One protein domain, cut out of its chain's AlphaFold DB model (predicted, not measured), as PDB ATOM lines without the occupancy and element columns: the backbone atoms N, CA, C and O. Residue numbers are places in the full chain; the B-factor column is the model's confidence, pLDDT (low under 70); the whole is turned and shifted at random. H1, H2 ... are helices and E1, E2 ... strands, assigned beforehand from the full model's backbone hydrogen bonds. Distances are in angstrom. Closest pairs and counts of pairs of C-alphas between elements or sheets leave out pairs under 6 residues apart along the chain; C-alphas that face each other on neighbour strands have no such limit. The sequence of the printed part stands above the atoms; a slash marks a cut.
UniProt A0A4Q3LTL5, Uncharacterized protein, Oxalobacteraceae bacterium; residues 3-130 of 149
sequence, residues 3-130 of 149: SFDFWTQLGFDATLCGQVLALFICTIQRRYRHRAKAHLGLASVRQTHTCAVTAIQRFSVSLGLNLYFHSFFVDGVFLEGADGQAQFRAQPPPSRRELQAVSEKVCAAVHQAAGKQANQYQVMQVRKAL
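This is residues 3 to 130 of the 149 residues of an uncharacterized protein of Oxalobacteraceae bacterium (UniProt A0A4Q3LTL5). A long hairpin of two strands, E1 and E2, runs beside the long helix H2, and the still longer helix H3 runs back along another side of H2. H1 sits crosswise at the first end of H2, a small second hairpin, E3 and E4, packs through E3 near its last end, and residues 122 to 130, the end of H3 and what follows it, stick out. The printed part has 128 residues with three named helices and four named strands, in the order H1, H2, E1, E2, E3, E4, H3, and the class is mixed, helices and strands. Each sheet has two antiparallel strands, in the orders E1 - E2 and E3 - E4. The whole is loose, with a radius of gyration of the C-alphas of 18.1 A and spans of 54 by 37 by 28 A.

E1 is residues 52 to 59, 22.2 A long, and E2 is residues 65 to 73, 25.3 A long. E3, residues 76 to 80, and E4, residues 86 to 90, are shorter. H2, residues 14 to 40, is 37.6 A long, from C-alpha 14 at (-34.109, -29.022, -37.778) to C-alpha 40 at (1.927, -31.016, -48.495). H1 is residues 3 to 12. H3, residues 96 to 128, is 45.0 A long and ends with C-alpha 128 at (-41.518, -34.002, -22.327).

In the hairpin of E1 and E2, N 55 and O 70 are 2.8 A apart, within hydrogen-bond range. E2 runs on into E3 across a break of 2 residues, at 58 degrees. In the hairpin of E3 and E4, N 79 and O 87 are 2.9 A apart, also within range. Residues 48 to 49 form a short antiparallel pairing with residues 78 to 79 of E3. The closest C-alphas of H2 and E2 are those of Leu 21 and Phe 69, 7.7 A; those of H2 and E3 are Arg 33 and Val 77, 6.9 A. H2 touches H3 with residues 20 to 31 alone, closest at the C-alphas of Phe 24 and Val 106, 5.8 A, at a shallow tilt of 29 degrees, opposite ways. H1 and H2 touch only at the corner, about perpendicular at 89 degrees, with the C-alphas of Leu 10 and Cys 17 closest, 5.1 A. H1 and H3 are close but not clearly touching, with the C-alphas of Phe 6 and Ala 114 closest, 7.2 A. H3 is apart from E1, E2 and E3. Every O i to N i+4 pair is within hydrogen-bond range in H2 and H3, and 4 of 6 are in H1.

The C-alphas farthest apart are those of Asp 83 and Ala 129, 54.8 A. The printed part has no cut. The link from H2 to E1, 11 residues, is long, and the others are tight. The mean pLDDT of the printed part is 83.5; residues 3 to 5 and 116 to 130 are under 70.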
ATOM      1  N   SER A   3     -36.765 -47.901 -36.637       50.72
ATOM      2  CA  SER A   3     -36.176 -47.167 -37.764       50.72
ATOM      3  C   SER A   3     -37.136 -46.175 -38.430       50.72
ATOM      4  O   SER A   3     -36.664 -45.217 -39.035       50.72
ATOM      5  N   PHE A   4     -38.458 -46.372 -38.321       50.59
ATOM      6  CA  PHE A   4     -39.455 -45.512 -38.977       50.59
ATOM      7  C   PHE A   4     -39.521 -44.106 -38.351       50.59
ATOM      8  O   PHE A   4     -39.654 -43.103 -39.058       50.59
ATOM      9  N   ASP A   5     -39.314 -44.017 -37.037       69.94
ATOM     10  CA  ASP A   5     -39.375 -42.747 -36.309       69.94
ATOM     11  C   ASP A   5     -38.147 -41.871 -36.563       69.94
ATOM     12  O   ASP A   5     -38.276 -40.654 -36.675       69.94
ATOM     13  N   PHE A   6     -36.960 -42.468 -36.723       73.00
ATOM     14  CA  PHE A   6     -35.719 -41.711 -36.909       73.00
ATOM     15  C   PHE A   6     -35.710 -40.905 -38.214       73.00
ATOM     16  O   PHE A   6     -35.352 -39.731 -38.202       73.00
ATOM     17  N   TRP A   7     -36.125 -41.502 -39.337       73.62
ATOM     18  CA  TRP A   7     -36.131 -40.811 -40.634       73.62
ATOM     19  C   TRP A   7     -37.166 -39.691 -40.686       73.62
ATOM     20  O   TRP A   7     -36.879 -38.605 -41.190       73.62
ATOM     21  N   THR A   8     -38.336 -39.926 -40.093       82.38
ATOM     22  CA  THR A   8     -39.379 -38.908 -39.941       82.38
ATOM     23  C   THR A   8     -38.891 -37.751 -39.073       82.38
ATOM     24  O   THR A   8     -38.980 -36.593 -39.478       82.38
ATOM     25  N   GLN A   9     -38.291 -38.046 -37.914       82.62
ATOM     26  CA  GLN A   9     -37.698 -37.033 -37.039       82.62
ATOM     27  C   GLN A   9     -36.595 -36.255 -37.752       82.62
ATOM     28  O   GLN A   9     -36.610 -35.032 -37.732       82.62
ATOM     29  N   LEU A  10     -35.679 -36.922 -38.452       83.38
ATOM     30  CA  LEU A  10     -34.617 -36.259 -39.211       83.38
ATOM     31  C   LEU A  10     -35.186 -35.326 -40.300       83.38
ATOM     32  O   LEU A  10     -34.644 -34.252 -40.576       83.38
ATOM     33  N   GLY A  11     -36.315 -35.724 -40.887       86.44
ATOM     34  CA  GLY A  11     -37.064 -34.977 -41.887       86.44
ATOM     35  C   GLY A  11     -37.796 -33.730 -41.380       86.44
ATOM     36  O   GLY A  11     -38.049 -32.844 -42.194       86.44
ATOM     37  N   PHE A  12     -38.076 -33.596 -40.080       86.88
ATOM     38  CA  PHE A  12     -38.851 -32.463 -39.533       86.88
ATOM     39  C   PHE A  12     -38.193 -31.738 -38.349       86.88
ATOM     40  O   PHE A  12     -38.472 -30.563 -38.119       86.88
ATOM     41  N   ASP A  13     -37.273 -32.377 -37.632       84.31
ATOM     42  CA  ASP A  13     -36.483 -31.767 -36.568       84.31
ATOM     43  C   ASP A  13     -35.220 -31.125 -37.162       84.31
ATOM     44  O   ASP A  13     -34.257 -31.791 -37.558       84.31
ATOM     45  N   ALA A  14     -35.225 -29.794 -37.241       84.06
ATOM     46  CA  ALA A  14     -34.109 -29.022 -37.778       84.06
ATOM     47  C   ALA A  14     -32.820 -29.170 -36.951       84.06
ATOM     48  O   ALA A  14     -31.729 -29.098 -37.518       84.06
ATOM     49  N   THR A  15     -32.926 -29.408 -35.639       83.06
ATOM     50  CA  THR A  15     -31.762 -29.586 -34.759       83.06
ATOM     51  C   THR A  15     -31.106 -30.927 -35.038       83.06
ATOM     52  O   THR A  15     -29.899 -30.984 -35.276       83.06
ATOM     53  N   LEU A  16     -31.900 -32.000 -35.075       81.31
ATOM     54  CA  LEU A  16     -31.412 -33.336 -35.405       81.31
ATOM     55  C   LEU A  16     -30.805 -33.369 -36.815       81.31
ATOM     56  O   LEU A  16     -29.691 -33.861 -37.006       81.31
ATOM     57  N   CYS A  17     -31.500 -32.785 -37.794       86.12
ATOM     58  CA  CYS A  17     -31.020 -32.661 -39.168       86.12
ATOM     59  C   CYS A  17     -29.679 -31.916 -39.239       86.12
ATOM     60  O   CYS A  17     -28.735 -32.402 -39.862       86.12
ATOM     61  N   GLY A  18     -29.562 -30.781 -38.541       86.25
ATOM     62  CA  GLY A  18     -28.333 -29.994 -38.471       86.25
ATOM     63  C   GLY A  18     -27.173 -30.740 -37.809       86.25
ATOM     64  O   GLY A  18     -26.043 -30.641 -38.277       86.25
ATOM     65  N   GLN A  19     -27.434 -31.539 -36.773       85.88
ATOM     66  CA  GLN A  19     -26.408 -32.365 -36.127       85.88
ATOM     67  C   GLN A  19     -25.886 -33.468 -37.052       85.88
ATOM     68  O   GLN A  19     -24.674 -33.656 -37.158       85.88
ATOM     69  N   VAL A  20     -26.781 -34.180 -37.745       85.25
ATOM     70  CA  VAL A  20     -26.387 -35.211 -38.718       85.25
ATOM     71  C   VAL A  20     -25.614 -34.583 -39.879       85.25
ATOM     72  O   VAL A  20     -24.561 -35.100 -40.258       85.25
ATOM     73  N   LEU A  21     -26.072 -33.435 -40.387       88.75
ATOM     74  CA  LEU A  21     -25.348 -32.680 -41.406       88.75
ATOM     75  C   LEU A  21     -23.959 -32.251 -40.909       88.75
ATOM     76  O   LEU A  21     -22.970 -32.443 -41.612       88.75
ATOM     77  N   ALA A  22     -23.848 -31.729 -39.686       88.75
ATOM     78  CA  ALA A  22     -22.567 -31.333 -39.108       88.75
ATOM     79  C   ALA A  22     -21.601 -32.522 -38.994       88.75
ATOM     80  O   ALA A  22     -20.436 -32.397 -39.363       88.75
ATOM     81  N   LEU A  23     -22.072 -33.697 -38.561       87.38
ATOM     82  CA  LEU A  23     -21.256 -34.917 -38.521       87.38
ATOM     83  C   LEU A  23     -20.745 -35.310 -39.911       87.38
ATOM     84  O   LEU A  23     -19.561 -35.628 -40.063       87.38
ATOM     85  N   PHE A  24     -21.618 -35.260 -40.918       86.88
ATOM     86  CA  PHE A  24     -21.267 -35.528 -42.309       86.88
ATOM     87  C   PHE A  24     -20.189 -34.556 -42.818       86.88
ATOM     88  O   PHE A  24     -19.103 -34.988 -43.218       86.88
ATOM     89  N   ILE A  25     -20.435 -33.245 -42.710       90.50
ATOM     90  CA  ILE A  25     -19.506 -32.197 -43.150       90.50
ATOM     91  C   ILE A  25     -18.174 -32.293 -42.402       90.50
ATOM     92  O   ILE A  25     -17.118 -32.344 -43.033       90.50
ATOM     93  N   CYS A  26     -18.189 -32.385 -41.069       91.12
ATOM     94  CA  CYS A  26     -16.966 -32.454 -40.270       91.12
ATOM     95  C   CYS A  26     -16.127 -33.694 -40.597       91.12
ATOM     96  O   CYS A  26     -14.896 -33.611 -40.588       91.12
ATOM     97  N   THR A  27     -16.759 -34.831 -40.903       89.81
ATOM     98  CA  THR A  27     -16.046 -36.062 -41.281       89.81
ATOM     99  C   THR A  27     -15.299 -35.883 -42.600       89.81
ATOM    100  O   THR A  27     -14.108 -36.202 -42.675       89.81
ATOM    101  N   ILE A  28     -15.957 -35.307 -43.609       91.19
ATOM    102  CA  ILE A  28     -15.354 -35.044 -44.920       91.19
ATOM    103  C   ILE A  28     -14.261 -33.978 -44.811       91.19
ATOM    104  O   ILE A  28     -13.127 -34.207 -45.232       91.19
ATOM    105  N   GLN A  29     -14.543 -32.844 -44.169       93.69
ATOM    106  CA  GLN A  29     -13.569 -31.766 -43.987       93.69
ATOM    107  C   GLN A  29     -12.327 -32.235 -43.220       93.69
ATOM    108  O   GLN A  29     -11.197 -31.897 -43.574       93.69
ATOM    109  N   ARG A  30     -12.509 -33.072 -42.190       93.31
ATOM    110  CA  ARG A  30     -11.392 -33.695 -41.473       93.31
ATOM    111  C   ARG A  30     -10.546 -34.556 -42.410       93.31
ATOM    112  O   ARG A  30      -9.320 -34.514 -42.307       93.31
ATOM    113  N   ARG A  31     -11.160 -35.307 -43.332       91.94
ATOM    114  CA  ARG A  31     -10.416 -36.078 -44.338       91.94
ATOM    115  C   ARG A  31      -9.621 -35.163 -45.268       91.94
ATOM    116  O   ARG A  31      -8.434 -35.424 -45.428       91.94
ATOM    117  N   TYR A  32     -10.216 -34.099 -45.809       94.19
ATOM    118  CA  TYR A  32      -9.513 -33.121 -46.655       94.19
ATOM    119  C   TYR A  32      -8.279 -32.542 -45.953       94.19
ATOM    120  O   TYR A  32      -7.166 -32.656 -46.467       94.19
ATOM    121  N   ARG A  33      -8.439 -32.057 -44.714       95.75
ATOM    122  CA  ARG A  33      -7.323 -31.532 -43.910       95.75
ATOM    123  C   ARG A  33      -6.206 -32.556 -43.693       95.75
ATOM    124  O   ARG A  33      -5.032 -32.233 -43.851       95.75
ATOM    125  N   HIS A  34      -6.544 -33.802 -43.356       94.69
ATOM    126  CA  HIS A  34      -5.533 -34.848 -43.157       94.69
ATOM    127  C   HIS A  34      -4.863 -35.292 -44.460       94.69
ATOM    128  O   HIS A  34      -3.663 -35.557 -44.452       94.69
ATOM    129  N   ARG A  35      -5.599 -35.335 -45.577       94.19
ATOM    130  CA  ARG A  35      -5.006 -35.556 -46.901       94.19
ATOM    131  C   ARG A  35      -4.030 -34.428 -47.230       94.19
ATOM    132  O   ARG A  35      -2.918 -34.706 -47.657       94.19
ATOM    133  N   ALA A  36      -4.403 -33.174 -46.976       95.25
ATOM    134  CA  ALA A  36      -3.545 -32.026 -47.262       95.25
ATOM    135  C   ALA A  36      -2.267 -32.075 -46.427       95.25
ATOM    136  O   ALA A  36      -1.182 -31.883 -46.963       95.25
ATOM    137  N   LYS A  37      -2.382 -32.443 -45.144       96.19
ATOM    138  CA  LYS A  37      -1.226 -32.691 -44.279       96.19
ATOM    139  C   LYS A  37      -0.251 -33.696 -44.898       96.19
ATOM    140  O   LYS A  37       0.940 -33.419 -44.941       96.19
ATOM    141  N   ALA A  38      -0.756 -34.836 -45.369       94.12
ATOM    142  CA  ALA A  38       0.075 -35.888 -45.949       94.12
ATOM    143  C   ALA A  38       0.712 -35.470 -47.286       94.12
ATOM    144  O   ALA A  38       1.894 -35.714 -47.495       94.12
ATOM    145  N   HIS A  39      -0.049 -34.818 -48.170       93.31
ATOM    146  CA  HIS A  39       0.433 -34.427 -49.499       93.31
ATOM    147  C   HIS A  39       1.373 -33.216 -49.486       93.31
ATOM    148  O   HIS A  39       2.274 -33.146 -50.311       93.31
ATOM    149  N   LEU A  40       1.160 -32.264 -48.574       94.25
ATOM    150  CA  LEU A  40       1.927 -31.016 -48.495       94.25
ATOM    151  C   LEU A  40       2.996 -31.040 -47.389       94.25
ATOM    152  O   LEU A  40       3.668 -30.038 -47.176       94.25
ATOM    153  N   GLY A  41       3.131 -32.149 -46.651       94.75
ATOM    154  CA  GLY A  41       4.119 -32.285 -45.575       94.75
ATOM    155  C   GLY A  41       3.885 -31.349 -44.384       94.75
ATOM    156  O   GLY A  41       4.837 -30.937 -43.725       94.75
ATOM    157  N   LEU A  42       2.632 -30.978 -44.095       94.62
ATOM    158  CA  LEU A  42       2.334 -30.018 -43.027       94.62
ATOM    159  C   LEU A  42       2.599 -30.639 -41.647       94.62
ATOM    160  O   LEU A  42       2.240 -31.786 -41.385       94.62
ATOM    161  N   ALA A  43       3.129 -29.860 -40.704       93.50
ATOM    162  CA  ALA A  43       3.272 -30.312 -39.316       93.50
ATOM    163  C   ALA A  43       1.901 -30.477 -38.619       93.50
ATOM    164  O   ALA A  43       1.675 -31.399 -37.826       93.50
ATOM    165  N   SER A  44       0.939 -29.617 -38.960       94.06
ATOM    166  CA  SER A  44      -0.384 -29.524 -38.334       94.06
ATOM    167  C   SER A  44      -1.468 -29.183 -39.359       94.06
ATOM    168  O   SER A  44      -1.170 -28.724 -40.453       94.06
ATOM    169  N   VAL A  45      -2.732 -29.401 -38.986       95.69
ATOM    170  CA  VAL A  45      -3.922 -29.039 -39.781       95.69
ATOM    171  C   VAL A  45      -4.673 -27.823 -39.229       95.69
ATOM    172  O   VAL A  45      -5.776 -27.529 -39.678       95.69
ATOM    173  N   ARG A  46      -4.131 -27.152 -38.201       93.94
ATOM    174  CA  ARG A  46      -4.821 -26.047 -37.506       93.94
ATOM    175  C   ARG A  46      -5.100 -24.849 -38.417       93.94
ATOM    176  O   ARG A  46      -6.167 -24.270 -38.310       93.94
ATOM    177  N   GLN A  47      -4.169 -24.537 -39.312       94.25
ATOM    178  CA  GLN A  47      -4.270 -23.455 -40.303       94.25
ATOM    179  C   GLN A  47      -4.799 -23.956 -41.655       94.25
ATOM    180  O   GLN A  47      -4.599 -23.324 -42.687       94.25
ATOM    181  N   THR A  48      -5.403 -25.146 -41.680       96.06
ATOM    182  CA  THR A  48      -5.925 -25.761 -42.897       96.06
ATOM    183  C   THR A  48      -7.438 -25.657 -42.890       96.06
ATOM    184  O   THR A  48      -8.114 -26.363 -42.143       96.06
ATOM    185  N   HIS A  49      -7.973 -24.814 -43.758       95.31
ATOM    186  CA  HIS A  49      -9.397 -24.544 -43.869       95.31
ATOM    187  C   HIS A  49      -9.998 -25.249 -45.082       95.31
ATOM    188  O   HIS A  49      -9.333 -25.515 -46.082       95.31
ATOM    189  N   THR A  50     -11.278 -25.575 -44.980       94.75
ATOM    190  CA  THR A  50     -12.056 -26.272 -46.011       94.75
ATOM    191  C   THR A  50     -13.358 -25.525 -46.226       94.75
ATOM    192  O   THR A  50     -13.898 -24.977 -45.267       94.75
ATOM    193  N   CYS A  51     -13.909 -25.582 -47.434       91.00
ATOM    194  CA  CYS A  51     -15.204 -24.988 -47.742       91.00
ATOM    195  C   CYS A  51     -16.182 -26.062 -48.227       91.00
ATOM    196  O   CYS A  51     -15.789 -26.979 -48.956       91.00
ATOM    197  N   ALA A  52     -17.437 -25.946 -47.794       90.94
ATOM    198  CA  ALA A  52     -18.533 -26.768 -48.276       90.94
ATOM    199  C   ALA A  52     -19.838 -25.968 -48.309       90.94
ATOM    200  O   ALA A  52     -20.082 -25.144 -47.427       90.94
ATOM    201  N   VAL A  53     -20.685 -26.254 -49.295       93.56
ATOM    202  CA  VAL A  53     -22.054 -25.739 -49.393       93.56
ATOM    203  C   VAL A  53     -22.997 -26.925 -49.479       93.56
ATOM    204  O   VAL A  53     -22.781 -27.816 -50.295       93.56
ATOM    205  N   THR A  54     -24.053 -26.926 -48.670       90.62
ATOM    206  CA  THR A  54     -25.058 -27.991 -48.693       90.62
ATOM    207  C   THR A  54     -26.450 -27.430 -48.919       90.62
ATOM    208  O   THR A  54     -26.894 -26.556 -48.178       90.62
ATOM    209  N   ALA A  55     -27.163 -27.988 -49.895       92.44
ATOM    210  CA  ALA A  55     -28.605 -27.841 -50.035       92.44
ATOM    211  C   ALA A  55     -29.315 -29.077 -49.459       92.44
ATOM    212  O   ALA A  55     -28.904 -30.213 -49.695       92.44
ATOM    213  N   ILE A  56     -30.384 -28.854 -48.695       90.19
ATOM    214  CA  ILE A  56     -31.172 -29.925 -48.075       90.19
ATOM    215  C   ILE A  56     -32.476 -30.078 -48.851       90.19
ATOM    216  O   ILE A  56     -33.328 -29.191 -48.818       90.19
ATOM    217  N   GLN A  57     -32.650 -31.219 -49.508       88.56
ATOM    218  CA  GLN A  57     -33.907 -31.601 -50.138       88.56
ATOM    219  C   GLN A  57     -34.646 -32.551 -49.197       88.56
ATOM    220  O   GLN A  57     -34.082 -33.561 -48.795       88.56
ATOM    221  N   ARG A  58     -35.887 -32.225 -48.816       89.31
ATOM    222  CA  ARG A  58     -36.672 -33.040 -47.865       89.31
ATOM    223  C   ARG A  58     -37.740 -33.909 -48.521       89.31
ATOM    224  O   ARG A  58     -38.155 -34.890 -47.919       89.31
ATOM    225  N   PHE A  59     -38.194 -33.554 -49.718       87.38
ATOM    226  CA  PHE A  59     -39.304 -34.228 -50.382       87.38
ATOM    227  C   PHE A  59     -38.928 -34.650 -51.799       87.38
ATOM    228  O   PHE A  59     -38.143 -33.984 -52.484       87.38
ATOM    229  N   SER A  60     -39.496 -35.775 -52.224       87.38
ATOM    230  CA  SER A  60     -39.491 -36.203 -53.619       87.38
ATOM    231  C   SER A  60     -40.577 -35.476 -54.422       87.38
ATOM    232  O   SER A  60     -41.441 -34.789 -53.874       87.38
ATOM    233  N   VAL A  61     -40.574 -35.693 -55.737       86.06
ATOM    234  CA  VAL A  61     -41.611 -35.195 -56.659       86.06
ATOM    235  C   VAL A  61     -43.027 -35.680 -56.317       86.06
ATOM    236  O   VAL A  61     -43.995 -35.037 -56.696       86.06
ATOM    237  N   SER A  62     -43.161 -36.786 -55.577       92.25
ATOM    238  CA  SER A  62     -44.445 -37.333 -55.118       92.25
ATOM    239  C   SER A  62     -44.872 -36.824 -53.734       92.25
ATOM    240  O   SER A  62     -45.794 -37.384 -53.148       92.25
ATOM    241  N   LEU A  63     -44.190 -35.807 -53.187       85.62
ATOM    242  CA  LEU A  63     -44.375 -35.282 -51.823       85.62
ATOM    243  C   LEU A  63     -44.107 -36.303 -50.701       85.62
ATOM    244  O   LEU A  63     -44.372 -36.032 -49.530       85.62
ATOM    245  N   GLY A  64     -43.524 -37.457 -51.029       88.06
ATOM    246  CA  GLY A  64     -43.008 -38.393 -50.036       88.06
ATOM    247  C   GLY A  64     -41.764 -37.822 -49.357       88.06
ATOM    248  O   GLY A  64     -40.900 -37.245 -50.025       88.06
ATOM    249  N   LEU A  65     -41.661 -37.983 -48.033       86.38
ATOM    250  CA  LEU A  65     -40.462 -37.597 -47.289       86.38
ATOM    251  C   LEU A  65     -39.259 -38.390 -47.818       86.38
ATOM    252  O   LEU A  65     -39.227 -39.617 -47.737       86.38
ATOM    253  N   ASN A  66     -38.271 -37.678 -48.352       85.19
ATOM    254  CA  ASN A  66     -37.028 -38.237 -48.860       85.19
ATOM    255  C   ASN A  66     -35.895 -37.220 -48.665       85.19
ATOM    256  O   ASN A  66     -35.766 -36.255 -49.423       85.19
ATOM    257  N   LEU A  67     -35.128 -37.404 -47.587       85.50
ATOM    258  CA  LEU A  67     -34.116 -36.451 -47.151       85.50
ATOM    259  C   LEU A  67     -32.770 -36.709 -47.839       85.50
ATOM    260  O   LEU A  67     -32.109 -37.707 -47.558       85.50
ATOM    261  N   TYR A  68     -32.322 -35.748 -48.647       86.50
ATOM    262  CA  TYR A  68     -31.001 -35.724 -49.272       86.50
ATOM    263  C   TYR A  68     -30.217 -34.459 -48.913       86.50
ATOM    264  O   TYR A  68     -30.754 -33.348 -48.884       86.50
ATOM    265  N   PHE A  69     -28.912 -34.633 -48.697       88.94
ATOM    266  CA  PHE A  69     -27.943 -33.548 -48.552       88.94
ATOM    267  C   PHE A  69     -27.111 -33.416 -49.828       88.94
ATOM    268  O   PHE A  69     -26.157 -34.163 -50.041       88.94
ATOM    269  N   HIS A  70     -27.430 -32.427 -50.653       91.38
ATOM    270  CA  HIS A  70     -26.649 -32.078 -51.839       91.38
ATOM    271  C   HIS A  70     -25.475 -31.204 -51.419       91.38
ATOM    272  O   HIS A  70     -25.645 -30.004 -51.213       91.38
ATOM    273  N   SER A  71     -24.309 -31.814 -51.213       88.69
ATOM    274  CA  SER A  71     -23.141 -31.134 -50.646       88.69
ATOM    275  C   SER A  71     -22.009 -31.002 -51.654       88.69
ATOM    276  O   SER A  71     -21.507 -31.999 -52.165       88.69
ATOM    277  N   PHE A  72     -21.570 -29.768 -51.872       92.75
ATOM    278  CA  PHE A  72     -20.441 -29.406 -52.712       92.75
ATOM    279  C   PHE A  72     -19.255 -29.058 -51.826       92.75
ATOM    280  O   PHE A  72     -19.360 -28.182 -50.969       92.75
ATOM    281  N   PHE A  73     -18.132 -29.734 -52.038       90.38
ATOM    282  CA  PHE A  73     -16.867 -29.449 -51.370       90.38
ATOM    283  C   PHE A  73     -15.877 -28.932 -52.401       90.38
ATOM    284  O   PHE A  73     -15.869 -29.397 -53.537       90.38
ATOM    285  N   VAL A  74     -15.031 -27.985 -52.005       90.88
ATOM    286  CA  VAL A  74     -13.908 -27.570 -52.852       90.88
ATOM    287  C   VAL A  74     -12.845 -28.672 -52.835       90.88
ATOM    288  O   VAL A  74     -12.496 -29.161 -51.760       90.88
ATOM    289  N   ASP A  75     -12.296 -29.024 -54.001       90.62
ATOM    290  CA  ASP A  75     -11.253 -30.051 -54.167       90.62
ATOM    291  C   ASP A  75      -9.861 -29.562 -53.727       90.62
ATOM    292  O   ASP A  75      -8.869 -29.566 -54.462       90.62
ATOM    293  N   GLY A  76      -9.777 -29.095 -52.488       93.56
ATOM    294  CA  GLY A  76      -8.549 -28.597 -51.902       93.56
ATOM    295  C   GLY A  76      -8.760 -27.985 -50.530       93.56
ATOM    296  O   GLY A  76      -9.807 -28.128 -49.897       93.56
ATOM    297  N   VAL A  77      -7.731 -27.288 -50.069       96.56
ATOM    298  CA  VAL A  77      -7.736 -26.597 -48.780       96.56
ATOM    299  C   VAL A  77      -7.216 -25.182 -48.934       96.56
ATOM    300  O   VAL A  77      -6.423 -24.890 -49.823       96.56
ATOM    301  N   PHE A  78      -7.625 -24.309 -48.029       96.69
ATOM    302  CA  PHE A  78      -7.028 -22.995 -47.863       96.69
ATOM    303  C   PHE A  78      -6.031 -23.067 -46.710       96.69
ATOM    304  O   PHE A  78      -6.392 -23.481 -45.611       96.69
ATOM    305  N   LEU A  79      -4.773 -22.716 -46.965       96.25
ATOM    306  CA  LEU A  79      -3.748 -22.616 -45.930       96.25
ATOM    307  C   LEU A  79      -3.596 -21.164 -45.511       96.25
ATOM    308  O   LEU A  79      -3.334 -20.310 -46.353       96.25
ATOM    309  N   GLU A  80      -3.762 -20.908 -44.222       95.44
ATOM    310  CA  GLU A  80      -3.560 -19.589 -43.633       95.44
ATOM    311  C   GLU A  80      -2.072 -19.370 -43.329       95.44
ATOM    312  O   GLU A  80      -1.459 -20.150 -42.594       95.44
ATOM    313  N   GLY A  81      -1.487 -18.339 -43.943       89.94
ATOM    314  CA  GLY A  81      -0.113 -17.905 -43.714       89.94
ATOM    315  C   GLY A  81       0.054 -17.111 -42.416       89.94
ATOM    316  O   GLY A  81      -0.911 -16.762 -41.740       89.94
ATOM    317  N   ALA A  82       1.303 -16.798 -42.062       89.06
ATOM    318  CA  ALA A  82       1.609 -15.977 -40.883       89.06
ATOM    319  C   ALA A  82       1.097 -14.527 -41.002       89.06
ATOM    320  O   ALA A  82       0.902 -13.854 -39.996       89.06
ATOM    321  N   ASP A  83       0.861 -14.068 -42.228       91.56
ATOM    322  CA  ASP A  83       0.254 -12.784 -42.583       91.56
ATOM    323  C   ASP A  83      -1.288 -12.797 -42.512       91.56
ATOM    324  O   ASP A  83      -1.932 -11.801 -42.845       91.56
ATOM    325  N   GLY A  84      -1.891 -13.924 -42.109       89.19
ATOM    326  CA  GLY A  84      -3.341 -14.125 -42.063       89.19
ATOM    327  C   GLY A  84      -3.985 -14.330 -43.437       89.19
ATOM    328  O   GLY A  84      -5.208 -14.436 -43.530       89.19
ATOM    329  N   GLN A  85      -3.198 -14.391 -44.518       93.62
ATOM    330  CA  GLN A  85      -3.731 -14.593 -45.862       93.62
ATOM    331  C   GLN A  85      -3.954 -16.077 -46.145       93.62
ATOM    332  O   GLN A  85      -3.111 -16.931 -45.864       93.62
ATOM    333  N   ALA A  86      -5.102 -16.389 -46.742       94.12
ATOM    334  CA  ALA A  86      -5.474 -17.746 -47.106       94.12
ATOM    335  C   ALA A  86      -5.071 -18.053 -48.555       94.12
ATOM    336  O   ALA A  86      -5.569 -17.438 -49.496       94.12
ATOM    337  N   GLN A  87      -4.210 -19.051 -48.751       95.19
ATOM    338  CA  GLN A  87      -3.809 -19.525 -50.076       95.19
ATOM    339  C   GLN A  87      -4.471 -20.861 -50.395       95.19
ATOM    340  O   GLN A  87      -4.334 -21.830 -49.644       95.19
ATOM    341  N   PHE A  88      -5.157 -20.936 -51.535       95.94
ATOM    342  CA  PHE A  88      -5.748 -22.187 -51.991       95.94
ATOM    343  C   PHE A  88      -4.674 -23.175 -52.459       95.94
ATOM    344  O   PHE A  88      -3.771 -22.836 -53.225       95.94
ATOM    345  N   ARG A  89      -4.797 -24.423 -52.013       96.06
ATOM    346  CA  ARG A  89      -3.968 -25.559 -52.407       96.06
ATOM    347  C   ARG A  89      -4.886 -26.672 -52.888       96.06
ATOM    348  O   ARG A  89      -5.555 -27.330 -52.087       96.06
ATOM    349  N   ALA A  90      -4.907 -26.864 -54.204       95.00
ATOM    350  CA  ALA A  90      -5.619 -27.966 -54.831       95.00
ATOM    351  C   ALA A  90      -5.070 -29.308 -54.334       95.00
ATOM    352  O   ALA A  90      -3.878 -29.446 -54.044       95.00
ATOM    353  N   GLN A  91      -5.946 -30.300 -54.246       91.88
ATOM    354  CA  GLN A  91      -5.566 -31.658 -53.890       91.88
ATOM    355  C   GLN A  91      -5.846 -32.615 -55.044       91.88
ATOM    356  O   GLN A  91      -6.778 -32.391 -55.815       91.88
ATOM    357  N   PRO A  92      -5.076 -33.709 -55.160       90.50
ATOM    358  CA  PRO A  92      -5.398 -34.736 -56.133       90.50
ATOM    359  C   PRO A  92      -6.783 -35.337 -55.833       90.50
ATOM    360  O   PRO A  92      -7.179 -35.416 -54.656       90.50
ATOM    361  N   PRO A  93      -7.503 -35.822 -56.862       88.19
ATOM    362  CA  PRO A  93      -8.779 -36.501 -56.676       88.19
ATOM    363  C   PRO A  93      -8.673 -37.635 -55.643       88.19
ATOM    364  O   PRO A  93      -7.636 -38.303 -55.563       88.19
ATOM    365  N   PRO A  94      -9.704 -37.855 -54.811       87.31
ATOM    366  CA  PRO A  94      -9.706 -38.972 -53.877       87.31
ATOM    367  C   PRO A  94      -9.756 -40.302 -54.632       87.31
ATOM    368  O   PRO A  94     -10.475 -40.459 -55.618       87.31
ATOM    369  N   SER A  95      -9.022 -41.298 -54.142       88.31
ATOM    370  CA  SER A  95      -9.155 -42.660 -54.664       88.31
ATOM    371  C   SER A  95     -10.481 -43.294 -54.229       88.31
ATOM    372  O   SER A  95     -11.058 -42.932 -53.200       88.31
ATOM    373  N   ARG A  96     -10.941 -44.327 -54.950       87.88
ATOM    374  CA  ARG A  96     -12.145 -45.093 -54.565       87.88
ATOM    375  C   ARG A  96     -12.075 -45.635 -53.135       87.88
ATOM    376  O   ARG A  96     -13.073 -45.605 -52.427       87.88
ATOM    377  N   ARG A  97     -10.897 -46.090 -52.693       87.31
ATOM    378  CA  ARG A  97     -10.686 -46.582 -51.319       87.31
ATOM    379  C   ARG A  97     -10.868 -45.476 -50.282       87.31
ATOM    380  O   ARG A  97     -11.425 -45.718 -49.219       87.31
ATOM    381  N   GLU A  98     -10.417 -44.263 -50.589       85.06
ATOM    382  CA  GLU A  98     -10.612 -43.118 -49.698       85.06
ATOM    383  C   GLU A  98     -12.076 -42.704 -49.617       85.06
ATOM    384  O   GLU A  98     -12.556 -42.425 -48.519       85.06
ATOM    385  N   LEU A  99     -12.783 -42.695 -50.751       86.62
ATOM    386  CA  LEU A  99     -14.221 -42.431 -50.783       86.62
ATOM    387  C   LEU A  99     -14.983 -43.465 -49.949       86.62
ATOM    388  O   LEU A  99     -15.774 -43.086 -49.092       86.62
ATOM    389  N   GLN A 100     -14.672 -44.751 -50.124       88.38
ATOM    390  CA  GLN A 100     -15.269 -45.839 -49.350       88.38
ATOM    391  C   GLN A 100     -15.047 -45.656 -47.841       88.38
ATOM    392  O   GLN A 100     -16.003 -45.680 -47.071       88.38
ATOM    393  N   ALA A 101     -13.808 -45.389 -47.419       86.12
ATOM    394  CA  ALA A 101     -13.482 -45.199 -46.006       86.12
ATOM    395  C   ALA A 101     -14.194 -43.983 -45.385       86.12
ATOM    396  O   ALA A 101     -14.562 -43.998 -44.209       86.12
ATOM    397  N   VAL A 102     -14.388 -42.907 -46.156       86.31
ATOM    398  CA  VAL A 102     -15.168 -41.745 -45.707       86.31
ATOM    399  C   VAL A 102     -16.640 -42.111 -45.566       86.31
ATOM    400  O   VAL A 102     -17.222 -41.807 -44.525       86.31
ATOM    401  N   SER A 103     -17.222 -42.793 -46.553       86.62
ATOM    402  CA  SER A 103     -18.614 -43.250 -46.513       86.62
ATOM    403  C   SER A 103     -18.875 -44.155 -45.312       86.62
ATOM    404  O   SER A 103     -19.799 -43.900 -44.546       86.62
ATOM    405  N   GLU A 104     -18.021 -45.150 -45.071       88.38
ATOM    406  CA  GLU A 104     -18.119 -46.043 -43.909       88.38
ATOM    407  C   GLU A 104     -18.052 -45.273 -42.591       88.38
ATOM    408  O   GLU A 104     -18.841 -45.514 -41.675       88.38
ATOM    409  N   LYS A 105     -17.147 -44.296 -42.500       87.12
ATOM    410  CA  LYS A 105     -16.994 -43.470 -41.303       87.12
ATOM    411  C   LYS A 105     -18.201 -42.571 -41.056       87.12
ATOM    412  O   LYS A 105     -18.613 -42.426 -39.906       87.12
ATOM    413  N   VAL A 106     -18.764 -41.986 -42.112       83.06
ATOM    414  CA  VAL A 106     -20.016 -41.222 -42.046       83.06
ATOM    415  C   VAL A 106     -21.148 -42.134 -41.588       83.06
ATOM    416  O   VAL A 106     -21.811 -41.804 -40.609       83.06
ATOM    417  N   CYS A 107     -21.337 -43.291 -42.225       85.50
ATOM    418  CA  CYS A 107     -22.378 -44.248 -41.856       85.50
ATOM    419  C   CYS A 107     -22.255 -44.654 -40.385       85.50
ATOM    420  O   CYS A 107     -23.225 -44.550 -39.640       85.50
ATOM    421  N   ALA A 108     -21.061 -45.034 -39.929       85.00
ATOM    422  CA  ALA A 108     -20.821 -45.391 -38.534       85.00
ATOM    423  C   ALA A 108     -21.132 -44.230 -37.574       85.00
ATOM    424  O   ALA A 108     -21.791 -44.436 -36.554       85.00
ATOM    425  N   ALA A 109     -20.706 -43.005 -37.902       80.25
ATOM    426  CA  ALA A 109     -20.979 -41.825 -37.084       80.25
ATOM    427  C   ALA A 109     -22.481 -41.511 -37.005       80.25
ATOM    428  O   ALA A 109     -22.987 -41.221 -35.922       80.25
ATOM    429  N   VAL A 110     -23.203 -41.612 -38.125       79.38
ATOM    430  CA  VAL A 110     -24.654 -41.400 -38.178       79.38
ATOM    431  C   VAL A 110     -25.394 -42.508 -37.438       79.38
ATOM    432  O   VAL A 110     -26.283 -42.198 -36.659       79.38
ATOM    433  N   HIS A 111     -25.003 -43.776 -37.584       80.31
ATOM    434  CA  HIS A 111     -25.594 -44.882 -36.824       80.31
ATOM    435  C   HIS A 111     -25.393 -44.718 -35.315       80.31
ATOM    436  O   HIS A 111     -26.332 -44.900 -34.543       80.31
ATOM    437  N   GLN A 112     -24.194 -44.326 -34.880       78.62
ATOM    438  CA  GLN A 112     -23.929 -44.037 -33.470       78.62
ATOM    439  C   GLN A 112     -24.744 -42.840 -32.973       78.62
ATOM    440  O   GLN A 112     -25.287 -42.884 -31.869       78.62
ATOM    441  N   ALA A 113     -24.846 -41.777 -33.774       73.94
ATOM    442  CA  ALA A 113     -25.665 -40.619 -33.445       73.94
ATOM    443  C   ALA A 113     -27.148 -40.991 -33.372       73.94
ATOM    444  O   ALA A 113     -27.802 -40.618 -32.410       73.94
ATOM    445  N   ALA A 114     -27.658 -41.791 -34.308       71.81
ATOM    446  CA  ALA A 114     -29.026 -42.294 -34.315       71.81
ATOM    447  C   ALA A 114     -29.319 -43.179 -33.096       71.81
ATOM    448  O   ALA A 114     -30.370 -43.034 -32.486       71.81
ATOM    449  N   GLY A 115     -28.381 -44.039 -32.682       70.38
ATOM    450  CA  GLY A 115     -28.511 -44.835 -31.456       70.38
ATOM    451  C   GLY A 115     -28.542 -43.973 -30.188       70.38
ATOM    452  O   GLY A 115     -29.376 -44.184 -29.310       70.38
ATOM    453  N   LYS A 116     -27.685 -42.946 -30.113       65.56
ATOM    454  CA  LYS A 116     -27.714 -41.952 -29.025       65.56
ATOM    455  C   LYS A 116     -28.998 -41.130 -29.041       65.56
ATOM    456  O   LYS A 116     -29.539 -40.856 -27.980       65.56
ATOM    457  N   GLN A 117     -29.480 -40.765 -30.223       62.19
ATOM    458  CA  GLN A 117     -30.693 -39.982 -30.425       62.19
ATOM    459  C   GLN A 117     -31.936 -40.794 -30.093       62.19
ATOM    460  O   GLN A 117     -32.776 -40.288 -29.376       62.19
ATOM    461  N   ALA A 118     -32.042 -42.062 -30.488       59.62
ATOM    462  CA  ALA A 118     -33.137 -42.930 -30.060       59.62
ATOM    463  C   ALA A 118     -33.216 -43.002 -28.524       59.62
ATOM    464  O   ALA A 118     -34.291 -42.836 -27.951       59.62
ATOM    465  N   ASN A 119     -32.062 -43.133 -27.863       58.31
ATOM    466  CA  ASN A 119     -31.966 -43.124 -26.405       58.31
ATOM    467  C   ASN A 119     -32.315 -41.738 -25.817       58.31
ATOM    468  O   ASN A 119     -33.085 -41.622 -24.870       58.31
ATOM    469  N   GLN A 120     -31.827 -40.655 -26.427       57.22
ATOM    470  CA  GLN A 120     -32.105 -39.281 -26.005       57.22
ATOM    471  C   GLN A 120     -33.561 -38.871 -26.244       57.22
ATOM    472  O   GLN A 120     -34.105 -38.183 -25.396       57.22
ATOM    473  N   TYR A 121     -34.206 -39.277 -27.340       53.25
ATOM    474  CA  TYR A 121     -35.628 -39.062 -27.608       53.25
ATOM    475  C   TYR A 121     -36.485 -39.900 -26.677       53.25
ATOM    476  O   TYR A 121     -37.482 -39.382 -26.205       53.25
ATOM    477  N   GLN A 122     -36.112 -41.140 -26.348       53.31
ATOM    478  CA  GLN A 122     -36.800 -41.895 -25.296       53.31
ATOM    479  C   GLN A 122     -36.718 -41.154 -23.954       53.31
ATOM    480  O   GLN A 122     -37.746 -40.906 -23.327       53.31
ATOM    481  N   VAL A 123     -35.530 -40.687 -23.564       52.28
ATOM    482  CA  VAL A 123     -35.334 -39.864 -22.357       52.28
ATOM    483  C   VAL A 123     -36.068 -38.519 -22.451       52.28
ATOM    484  O   VAL A 123     -36.645 -38.073 -21.465       52.28
ATOM    485  N   MET A 124     -36.087 -37.876 -23.622       48.22
ATOM    486  CA  MET A 124     -36.795 -36.621 -23.883       48.22
ATOM    487  C   MET A 124     -38.305 -36.824 -23.937       48.22
ATOM    488  O   MET A 124     -38.990 -35.922 -23.520       48.22
ATOM    489  N   GLN A 125     -38.856 -37.948 -24.395       47.88
ATOM    490  CA  GLN A 125     -40.297 -38.243 -24.355       47.88
ATOM    491  C   GLN A 125     -40.751 -38.463 -22.911       47.88
ATOM    492  O   GLN A 125     -41.739 -37.868 -22.488       47.88
ATOM    493  N   VAL A 126     -39.965 -39.204 -22.119       39.84
ATOM    494  CA  VAL A 126     -40.157 -39.301 -20.662       39.84
ATOM    495  C   VAL A 126     -40.051 -37.918 -20.003       39.84
ATOM    496  O   VAL A 126     -40.867 -37.579 -19.154       39.84
ATOM    497  N   ARG A 127     -39.102 -37.075 -20.431       35.69
ATOM    498  CA  ARG A 127     -38.955 -35.690 -19.946       35.69
ATOM    499  C   ARG A 127     -39.982 -34.702 -20.489       35.69
ATOM    500  O   ARG A 127     -40.238 -33.719 -19.827       35.69
ATOM    501  N   LYS A 128     -40.553 -34.905 -21.672       33.03
ATOM    502  CA  LYS A 128     -41.518 -34.002 -22.327       33.03
ATOM    503  C   LYS A 128     -42.934 -34.293 -21.839       33.03
ATOM    504  O   LYS A 128     -43.748 -33.378 -21.793       33.03
ATOM    505  N   ALA A 129     -43.179 -35.511 -21.348       39.75
ATOM    506  CA  ALA A 129     -44.227 -35.777 -20.364       39.75
ATOM    507  C   ALA A 129     -44.005 -35.019 -19.030       39.75
ATOM    508  O   ALA A 129     -44.908 -34.970 -18.204       39.75
ATOM    509  N   LEU A 130     -42.829 -34.409 -18.831       36.06
ATOM    510  CA  LEU A 130     -42.385 -33.718 -17.618       36.06
ATOM    511  C   LEU A 130     -41.798 -32.312 -17.891       36.06
ATOM    512  O   LEU A 130     -40.923 -31.909 -17.135       36.06
TER     513      LEU A 130